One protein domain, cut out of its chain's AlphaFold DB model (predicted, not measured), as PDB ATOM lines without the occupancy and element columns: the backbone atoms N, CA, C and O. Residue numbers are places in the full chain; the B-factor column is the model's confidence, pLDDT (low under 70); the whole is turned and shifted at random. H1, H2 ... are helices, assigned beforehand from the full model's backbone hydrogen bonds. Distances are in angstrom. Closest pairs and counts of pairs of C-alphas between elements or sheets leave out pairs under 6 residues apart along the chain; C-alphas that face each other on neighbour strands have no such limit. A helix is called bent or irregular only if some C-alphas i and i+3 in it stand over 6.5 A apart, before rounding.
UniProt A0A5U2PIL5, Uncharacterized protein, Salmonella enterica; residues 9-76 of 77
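This is residues 9 to 76 of the 77 residues of an uncharacterized protein of Salmonella enterica (UniProt A0A5U2PIL5). Three helices are set crosswise in one small cluster, each touching the other two: H2 crosses H3 steeply, and the first part of H1, residues 9 to 15, meets the last part of H3, residues 69 to 74, at close to a right angle. A long loop, residues 41 to 59, extends from the end of H2 and folds back to the start of H3, while at the far end of H1 residues 20 to 26 stick out. The printed part has 68 residues with three named helices, in the order H1, H2, H3, and no named strand; the class is all helix. The whole is compact, with a radius of gyration of the C-alphas of 12.1 A, and the C-alphas span 32 by 25 by 19 A along their three main axes.

The longest helix by residues is H3, residues 60 to 74, and it touches H2, residues 29 to 40, which meets it with residues 32 to 37 alone. Their closest C-alphas are those of Ile 33 and Lys 66, 6.5 A apart. They run opposite ways at a steep tilt of 69 degrees, only just short of about perpendicular. H3 also touches H1, residues 9 to 22; H3 touches it with residues 69 to 74 alone, and H1 touches H3 with residues 9 to 15 alone. The closest C-alphas here are those of Ala 12 and Ser 73, 4.5 A apart, and the lines are about perpendicular at 86 degrees. H1 touches H2, which meets it with residues 32 to 36 alone, and the closest C-alphas are those of Ile 15 and Asp 36, 6.9 A apart. These two are only just about perpendicular, at 71 degrees. The helix packing is mostly crossed, with no touching pair at a shallow tilt. In H1 and H2 every O i to N i+4 pair is within hydrogen-bond range; in H3, 6 of 11 are.

H3 measures 21.9 A from first to last C-alpha and ends with C-alpha 74 at (41.463, 27.987, 28.341). It is irregular, but only just: C-alphas 65 and 68 are 6.6 A apart, against about 5 A in a regular helix, and its line is a rough one. H2 measures 16.9 A and begins with C-alpha 29 at (47.734, 31.715, 34.740). H1 measures 20.2 A and begins with C-alpha 9 at (32.524, 30.530, 26.939).

The two C-alphas farthest apart are those of Pro 24 and Pro 57, 36.4 A, while the first and last printed C-alphas, Leu 9 and Leu 76, are 7.3 A apart. The link from H1 to H2 is short, with 6 residues, and the link from H2 to H3 is long, with 19. The printed part has no cut. The mean pLDDT of the printed part is 91.0, and no printed residue is under 70.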
ATOM      1  N   LEU A   9      32.542  29.961  28.289       95.38
ATOM      2  CA  LEU A   9      32.524  30.530  26.939       95.38
ATOM      3  C   LEU A   9      32.769  32.048  26.932       95.38
ATOM      4  O   LEU A   9      33.574  32.546  26.150       95.38
ATOM      5  N   GLU A  10      32.085  32.807  27.794       95.38
ATOM      6  CA  GLU A  10      32.281  34.262  27.852       95.38
ATOM      7  C   GLU A  10      33.682  34.616  28.370       95.38
ATOM      8  O   GLU A  10      34.354  35.497  27.826       95.38
ATOM      9  N   VAL A  11      34.143  33.902  29.400       95.44
ATOM     10  CA  VAL A  11      35.488  34.064  29.958       95.44
ATOM     11  C   VAL A  11      36.545  33.717  28.898       95.44
ATOM     12  O   VAL A  11      37.497  34.481  28.740       95.44
ATOM     13  N   ALA A  12      36.353  32.660  28.099       96.62
ATOM     14  CA  ALA A  12      37.237  32.308  26.984       96.62
ATOM     15  C   ALA A  12      37.340  33.444  25.959       96.62
ATOM     16  O   ALA A  12      38.446  33.830  25.583       96.62
ATOM     17  N   CYS A  13      36.220  34.064  25.574       96.56
ATOM     18  CA  CYS A  13      36.225  35.221  24.676       96.56
ATOM     19  C   CYS A  13      37.034  36.407  25.237       96.56
ATOM     20  O   CYS A  13      37.805  37.030  24.499       96.56
ATOM     21  N   ARG A  14      36.898  36.719  26.535       95.94
ATOM     22  CA  ARG A  14      37.691  37.785  27.180       95.94
ATOM     23  C   ARG A  14      39.176  37.431  27.226       95.94
ATOM     24  O   ARG A  14      40.007  38.257  26.849       95.94
ATOM     25  N   ILE A  15      39.510  36.203  27.624       96.81
ATOM     26  CA  ILE A  15      40.894  35.712  27.686       96.81
ATOM     27  C   ILE A  15      41.539  35.724  26.299       96.81
ATOM     28  O   ILE A  15      42.659  36.209  26.166       96.81
ATOM     29  N   ALA A  16      40.837  35.274  25.259       97.56
ATOM     30  CA  ALA A  16      41.335  35.303  23.889       97.56
ATOM     31  C   ALA A  16      41.702  36.727  23.453       97.56
ATOM     32  O   ALA A  16      42.755  36.941  22.855       97.56
ATOM     33  N   LYS A  17      40.884  37.729  23.804       97.25
ATOM     34  CA  LYS A  17      41.215  39.133  23.525       97.25
ATOM     35  C   LYS A  17      42.446  39.618  24.277       97.25
ATOM     36  O   LYS A  17      43.260  40.310  23.669       97.25
ATOM     37  N   VAL A  18      42.618  39.229  25.538       96.94
ATOM     38  CA  VAL A  18      43.840  39.533  26.300       96.94
ATOM     39  C   VAL A  18      45.058  38.892  25.632       96.94
ATOM     40  O   VAL A  18      46.032  39.587  25.367       96.94
ATOM     41  N   LEU A  19      44.990  37.600  25.299       97.06
ATOM     42  CA  LEU A  19      46.084  36.855  24.669       97.06
ATOM     43  C   LEU A  19      46.490  37.436  23.307       97.06
ATOM     44  O   LEU A  19      47.677  37.568  23.024       97.06
ATOM     45  N   VAL A  20      45.518  37.845  22.487       97.69
ATOM     46  CA  VAL A  20      45.787  38.526  21.211       97.69
ATOM     47  C   VAL A  20      46.459  39.882  21.435       97.69
ATOM     48  O   VAL A  20      47.390  40.220  20.711       97.69
ATOM     49  N   ALA A  21      46.022  40.653  22.435       97.69
ATOM     50  CA  ALA A  21      46.563  41.985  22.705       97.69
ATOM     51  C   ALA A  21      48.010  41.969  23.229       97.69
ATOM     52  O   ALA A  21      48.742  42.932  23.016       97.69
ATOM     53  N   ILE A  22      48.426  40.900  23.914       96.62
ATOM     54  CA  ILE A  22      49.783  40.785  24.473       96.62
ATOM     55  C   ILE A  22      50.790  40.137  23.520       96.62
ATOM     56  O   ILE A  22      51.988  40.167  23.809       96.62
ATOM     57  N   TYR A  23      50.331  39.495  22.440       95.25
ATOM     58  CA  TYR A  23      51.205  38.764  21.525       95.25
ATOM     59  C   TYR A  23      52.313  39.694  20.988       95.25
ATOM     60  O   TYR A  23      52.011  40.821  20.590       95.25
ATOM     61  N   PRO A  24      53.593  39.261  20.963       96.62
ATOM     62  CA  PRO A  24      54.101  37.893  21.163       96.62
ATOM     63  C   PRO A  24      54.487  37.525  22.609       96.62
ATOM     64  O   PRO A  24      55.166  36.523  22.829       96.62
ATOM     65  N   SER A  25      54.089  38.317  23.603       96.56
ATOM     66  CA  SER A  25      54.394  38.044  25.013       96.56
ATOM     67  C   SER A  25      53.519  36.929  25.589       96.56
ATOM     68  O   SER A  25      52.433  36.642  25.087       96.56
ATOM     69  N   SER A  26      53.971  36.327  26.691       94.19
ATOM     70  CA  SER A  26      53.216  35.331  27.454       94.19
ATOM     71  C   SER A  26      52.753  35.878  28.809       94.19
ATOM     72  O   SER A  26      53.315  36.832  29.356       94.19
ATOM     73  N   LEU A  27      51.719  35.254  29.374       95.81
ATOM     74  CA  LEU A  27      51.237  35.511  30.730       95.81
ATOM     75  C   LEU A  27      51.187  34.208  31.523       95.81
ATOM     76  O   LEU A  27      50.886  33.151  30.973       95.81
ATOM     77  N   SER A  28      51.440  34.296  32.831       96.25
ATOM     78  CA  SER A  28      51.118  33.200  33.744       96.25
ATOM     79  C   SER A  28      49.603  33.094  33.939       96.25
ATOM     80  O   SER A  28      48.865  34.062  33.725       96.25
ATOM     81  N   LEU A  29      49.142  31.936  34.410       94.38
ATOM     82  CA  LEU A  29      47.734  31.715  34.740       94.38
ATOM     83  C   LEU A  29      47.227  32.728  35.777       94.38
ATOM     84  O   LEU A  29      46.130  33.261  35.647       94.38
ATOM     85  N   GLU A  30      48.043  33.050  36.778       94.44
ATOM     86  CA  GLU A  30      47.721  34.027  37.821       94.44
ATOM     87  C   GLU A  30      47.484  35.414  37.217       94.44
ATOM     88  O   GLU A  30      46.516  36.088  37.564       94.44
ATOM     89  N   ARG A  31      48.324  35.826  36.256       95.06
ATOM     90  CA  ARG A  31      48.137  37.097  35.550       95.06
ATOM     91  C   ARG A  31      46.872  37.089  34.697       95.06
ATOM     92  O   ARG A  31      46.166  38.089  34.698       95.06
ATOM     93  N   LEU A  32      46.551  35.984  34.023       95.25
ATOM     94  CA  LEU A  32      45.291  35.851  33.279       95.25
ATOM     95  C   LEU A  32      44.063  35.972  34.189       95.25
ATOM     96  O   LEU A  32      43.123  36.688  33.846       95.25
ATOM     97  N   ILE A  33      44.094  35.351  35.371       94.50
ATOM     98  CA  ILE A  33      43.035  35.486  36.382       94.50
ATOM     99  C   ILE A  33      42.886  36.950  36.813       94.50
ATOM    100  O   ILE A  33      41.763  37.448  36.911       94.50
ATOM    101  N   TYR A  34      43.996  37.663  37.033       93.88
ATOM    102  CA  TYR A  34      43.950  39.086  37.374       93.88
ATOM    103  C   TYR A  34      43.412  39.951  36.237       93.88
ATOM    104  O   TYR A  34      42.602  40.835  36.502       93.88
ATOM    105  N   PHE A  35      43.787  39.690  34.983       94.44
ATOM    106  CA  PHE A  35      43.215  40.406  33.842       94.44
ATOM    107  C   PHE A  35      41.704  40.192  33.744       94.44
ATOM    108  O   PHE A  35      40.962  41.167  33.661       94.44
ATOM    109  N   ASP A  36      41.223  38.949  33.830       93.94
ATOM    110  CA  ASP A  36      39.782  38.670  33.814       93.94
ATOM    111  C   ASP A  36      39.061  39.269  35.035       93.94
ATOM    112  O   ASP A  36      37.897  39.656  34.953       93.94
ATOM    113  N   PHE A  37      39.723  39.380  36.189       92.50
ATOM    114  CA  PHE A  37      39.190  40.105  37.343       92.50
ATOM    115  C   PHE A  37      39.094  41.613  37.095       92.50
ATOM    116  O   PHE A  37      38.051  42.197  37.379       92.50
ATOM    117  N   ILE A  38      40.138  42.245  36.563       92.38
ATOM    118  CA  ILE A  38      40.153  43.686  36.281       92.38
ATOM    119  C   ILE A  38      39.090  44.028  35.236       92.38
ATOM    120  O   ILE A  38      38.307  44.945  35.448       92.38
ATOM    121  N   LEU A  39      39.000  43.251  34.152       92.31
ATOM    122  CA  LEU A  39      38.056  43.496  33.057       92.31
ATOM    123  C   LEU A  39      36.596  43.506  33.520       92.31
ATOM    124  O   LEU A  39      35.825  44.372  33.114       92.31
ATOM    125  N   VAL A  40      36.201  42.575  34.392       91.81
ATOM    126  CA  VAL A  40      34.811  42.546  34.882       91.81
ATOM    127  C   VAL A  40      34.524  43.623  35.930       91.81
ATOM    128  O   VAL A  40      33.362  43.945  36.165       91.81
ATOM    129  N   ASN A  41      35.570  44.199  36.527       90.88
ATOM    130  CA  ASN A  41      35.519  45.185  37.605       90.88
ATOM    131  C   ASN A  41      36.127  46.536  37.182       90.88
ATOM    132  O   ASN A  41      36.650  47.261  38.025       90.88
ATOM    133  N   LEU A  42      36.081  46.864  35.887       92.44
ATOM    134  CA  LEU A  42      36.894  47.915  35.274       92.44
ATOM    135  C   LEU A  42      36.759  49.281  35.953       92.44
ATOM    136  O   LEU A  42      37.767  49.952  36.154       92.44
ATOM    137  N   LYS A  43      35.548  49.641  36.396       93.12
ATOM    138  CA  LYS A  43      35.270  50.912  37.083       93.12
ATOM    139  C   LYS A  43      36.090  51.114  38.361       93.12
ATOM    140  O   LYS A  43      36.339  52.247  38.760       93.12
ATOM    141  N   ASP A  44      36.520  50.032  39.008       89.94
ATOM    142  CA  ASP A  44      37.327  50.113  40.228       89.94
ATOM    143  C   ASP A  44      38.778  50.539  39.936       89.94
ATOM    144  O   ASP A  44      39.466  51.030  40.827       89.94
ATOM    145  N   PHE A  45      39.243  50.344  38.698       90.94
ATOM    146  CA  PHE A  45      40.605  50.651  38.253       90.94
ATOM    147  C   PHE A  45      40.652  51.861  37.314       90.94
ATOM    148  O   PHE A  45      41.625  52.609  37.320       90.94
ATOM    149  N   LEU A  46      39.595  52.055  36.524       94.00
ATOM    150  CA  LEU A  46      39.405  53.144  35.574       94.00
ATOM    151  C   LEU A  46      38.023  53.772  35.842       94.00
ATOM    152  O   LEU A  46      37.027  53.282  35.314       94.00
ATOM    153  N   PRO A  47      37.929  54.830  36.673       90.81
ATOM    154  CA  PRO A  47      36.645  55.381  37.131       90.81
ATOM    155  C   PRO A  47      35.703  55.872  36.023       90.81
ATOM    156  O   PRO A  47      34.488  55.897  36.229       90.81
ATOM    157  N   GLU A  48      36.265  56.243  34.869       94.94
ATOM    158  CA  GLU A  48      35.539  56.706  33.678       94.94
ATOM    159  C   GLU A  48      34.895  55.553  32.879       94.94
ATOM    160  O   GLU A  48      34.057  55.784  32.012       94.94
ATOM    161  N   GLU A  49      35.270  54.306  33.175       94.38
ATOM    162  CA  GLU A  49      34.795  53.109  32.485       94.38
ATOM    163  C   GLU A  49      33.629  52.431  33.222       94.38
ATOM    164  O   GLU A  49      33.368  52.646  34.412       94.38
ATOM    165  N   ILE A  50      32.920  51.547  32.516       90.50
ATOM    166  CA  ILE A  50      31.798  50.776  33.065       90.50
ATOM    167  C   ILE A  50      32.237  49.326  33.296       90.50
ATOM    168  O   ILE A  50      32.698  48.644  32.385       90.50
ATOM    169  N   SER A  51      32.060  48.833  34.525       90.56
ATOM    170  CA  SER A  51      32.265  47.417  34.849       90.56
ATOM    171  C   SER A  51      31.247  46.528  34.132       90.56
ATOM    172  O   SER A  51      30.056  46.836  34.114       90.56
ATOM    173  N   LEU A  52      31.694  45.376  33.625       88.19
ATOM    174  CA  LEU A  52      30.787  44.355  33.082       88.19
ATOM    175  C   LEU A  52      29.904  43.740  34.174       88.19
ATOM    176  O   LEU A  52      28.771  43.343  33.908       88.19
ATOM    177  N   HIS A  53      30.422  43.633  35.401       85.94
ATOM    178  CA  HIS A  53      29.688  43.103  36.545       85.94
ATOM    179  C   HIS A  53      29.235  44.224  37.493       85.94
ATOM    180  O   HIS A  53      29.940  45.226  37.661       85.94
ATOM    181  N   PRO A  54      28.082  44.056  38.166       84.62
ATOM    182  CA  PRO A  54      27.639  44.995  39.184       84.62
ATOM    183  C   PRO A  54      28.595  45.004  40.389       84.62
ATOM    184  O   PRO A  54      29.224  43.985  40.699       84.62
ATOM    185  N   PRO A  55      28.683  46.128  41.119       81.88
ATOM    186  CA  PRO A  55      29.489  46.205  42.325       81.88
ATOM    187  C   PRO A  55      28.915  45.284  43.408       81.88
ATOM    188  O   PRO A  55      27.805  45.502  43.888       81.88
ATOM    189  N   ILE A  56      29.683  44.269  43.808       79.12
ATOM    190  CA  ILE A  56      29.329  43.368  44.915       79.12
ATOM    191  C   ILE A  56      30.315  43.488  46.088       79.12
ATOM    192  O   ILE A  56      31.500  43.756  45.858       79.12
ATOM    193  N   PRO A  57      29.860  43.292  47.343       73.44
ATOM    194  CA  PRO A  57      30.745  43.249  48.507       73.44
ATOM    195  C   PRO A  57      31.787  42.127  48.382       73.44
ATOM    196  O   PRO A  57      31.488  41.071  47.832       73.44
ATOM    197  N   ARG A  58      32.991  42.334  48.940       70.62
ATOM    198  CA  ARG A  58      34.091  41.342  48.975       70.62
ATOM    199  C   ARG A  58      34.490  40.790  47.596       70.62
ATOM    200  O   ARG A  58      34.426  39.588  47.334       70.62
ATOM    201  N   ARG A  59      34.913  41.679  46.686       72.44
ATOM    202  CA  ARG A  59      35.378  41.289  45.339       72.44
ATOM    203  C   ARG A  59      36.632  40.412  45.360       72.44
ATOM    204  O   ARG A  59      36.803  39.585  44.472       72.44
ATOM    205  N   ASP A  60      37.454  40.536  46.393       71.94
ATOM    206  CA  ASP A  60      38.622  39.697  46.669       71.94
ATOM    207  C   ASP A  60      38.281  38.200  46.723       71.94
ATOM    208  O   ASP A  60      39.016  37.378  46.177       71.94
ATOM    209  N   ALA A  61      37.118  37.838  47.272       74.31
ATOM    210  CA  ALA A  61      36.662  36.449  47.310       74.31
ATOM    211  C   ALA A  61      36.384  35.864  45.909       74.31
ATOM    212  O   ALA A  61      36.447  34.648  45.727       74.31
ATOM    213  N   GLN A  62      36.131  36.705  44.898       71.44
ATOM    214  CA  GLN A  62      35.941  36.250  43.516       71.44
ATOM    215  C   GLN A  62      37.230  35.692  42.909       71.44
ATOM    216  O   GLN A  62      37.166  34.794  42.072       71.44
ATOM    217  N   LEU A  63      38.399  36.198  43.317       78.12
ATOM    218  CA  LEU A  63      39.685  35.739  42.785       78.12
ATOM    219  C   LEU A  63      39.932  34.263  43.108       78.12
ATOM    220  O   LEU A  63      40.427  33.529  42.255       78.12
ATOM    221  N   ALA A  64      39.523  33.813  44.298       74.56
ATOM    222  CA  ALA A  64      39.653  32.418  44.711       74.56
ATOM    223  C   ALA A  64      38.806  31.466  43.846       74.56
ATOM    224  O   ALA A  64      39.236  30.354  43.554       74.56
ATOM    225  N   LEU A  65      37.633  31.919  43.390       78.50
ATOM    226  CA  LEU A  65      36.701  31.129  42.577       78.50
ATOM    227  C   LEU A  65      36.987  31.219  41.069       78.50
ATOM    228  O   LEU A  65      36.503  30.396  40.297       78.50
ATOM    229  N   LYS A  66      37.782  32.203  40.627       85.56
ATOM    230  CA  LYS A  66      38.087  32.414  39.202       85.56
ATOM    231  C   LYS A  66      39.058  31.389  38.617       85.56
ATOM    232  O   LYS A  66      39.078  31.219  37.403       85.56
ATOM    233  N   ARG A  67      39.867  30.704  39.434       91.69
ATOM    234  CA  ARG A  67      40.905  29.799  38.906       91.69
ATOM    235  C   ARG A  67      40.323  28.655  38.074       91.69
ATOM    236  O   ARG A  67      40.830  28.395  36.988       91.69
ATOM    237  N   GLU A  68      39.279  27.999  38.571       92.75
ATOM    238  CA  GLU A  68      38.649  26.858  37.896       92.75
ATOM    239  C   GLU A  68      38.014  27.277  36.567       92.75
ATOM    240  O   GLU A  68      38.374  26.744  35.521       92.75
ATOM    241  N   ILE A  69      37.182  28.323  36.574       93.44
ATOM    242  CA  ILE A  69      36.516  28.789  35.351       93.44
ATOM    243  C   ILE A  69      37.504  29.302  34.296       93.44
ATOM    244  O   ILE A  69      37.281  29.103  33.105       93.44
ATOM    245  N   VAL A  70      38.622  29.924  34.692       95.31
ATOM    246  CA  VAL A  70      39.674  30.345  33.749       95.31
ATOM    247  C   VAL A  70      40.348  29.132  33.102       95.31
ATOM    248  O   VAL A  70      40.592  29.157  31.898       95.31
ATOM    249  N   LEU A  71      40.610  28.060  33.857       95.56
ATOM    250  CA  LEU A  71      41.157  26.815  33.306       95.56
ATOM    251  C   LEU A  71      40.179  26.140  32.337       95.56
ATOM    252  O   LEU A  71      40.584  25.759  31.242       95.56
ATOM    253  N   GLU A  72      38.898  26.050  32.699       95.81
ATOM    254  CA  GLU A  72      37.848  25.546  31.802       95.81
ATOM    255  C   GLU A  72      37.761  26.367  30.513       95.81
ATOM    256  O   GLU A  72      37.599  25.815  29.433       95.81
ATOM    257  N   SER A  73      37.902  27.687  30.623       96.25
ATOM    258  CA  SER A  73      37.855  28.607  29.485       96.25
ATOM    259  C   SER A  73      39.053  28.445  28.558       96.25
ATOM    260  O   SER A  73      38.892  28.471  27.343       96.25
ATOM    261  N   LEU A  74      40.252  28.256  29.117       96.44
ATOM    262  CA  LEU A  74      41.463  27.987  28.341       96.44
ATOM    263  C   LEU A  74      41.360  26.671  27.564       96.44
ATOM    264  O   LEU A  74      41.906  26.588  26.474       96.44
ATOM    265  N   ALA A  75      40.640  25.672  28.083       97.25
ATOM    266  CA  ALA A  75      40.399  24.416  27.373       97.25
ATOM    267  C   ALA A  75      39.462  24.560  26.153       97.25
ATOM    268  O   ALA A  75      39.342  23.619  25.371       97.25
ATOM    269  N   LEU A  76      38.783  25.706  26.001       96.56
ATOM    270  CA  LEU A  76      37.920  26.024  24.856       96.56
ATOM    271  C   LEU A  76      38.632  26.832  23.757       96.56
ATOM    272  O   LEU A  76      38.030  27.045  22.703       96.56
TER     273      LEU A  76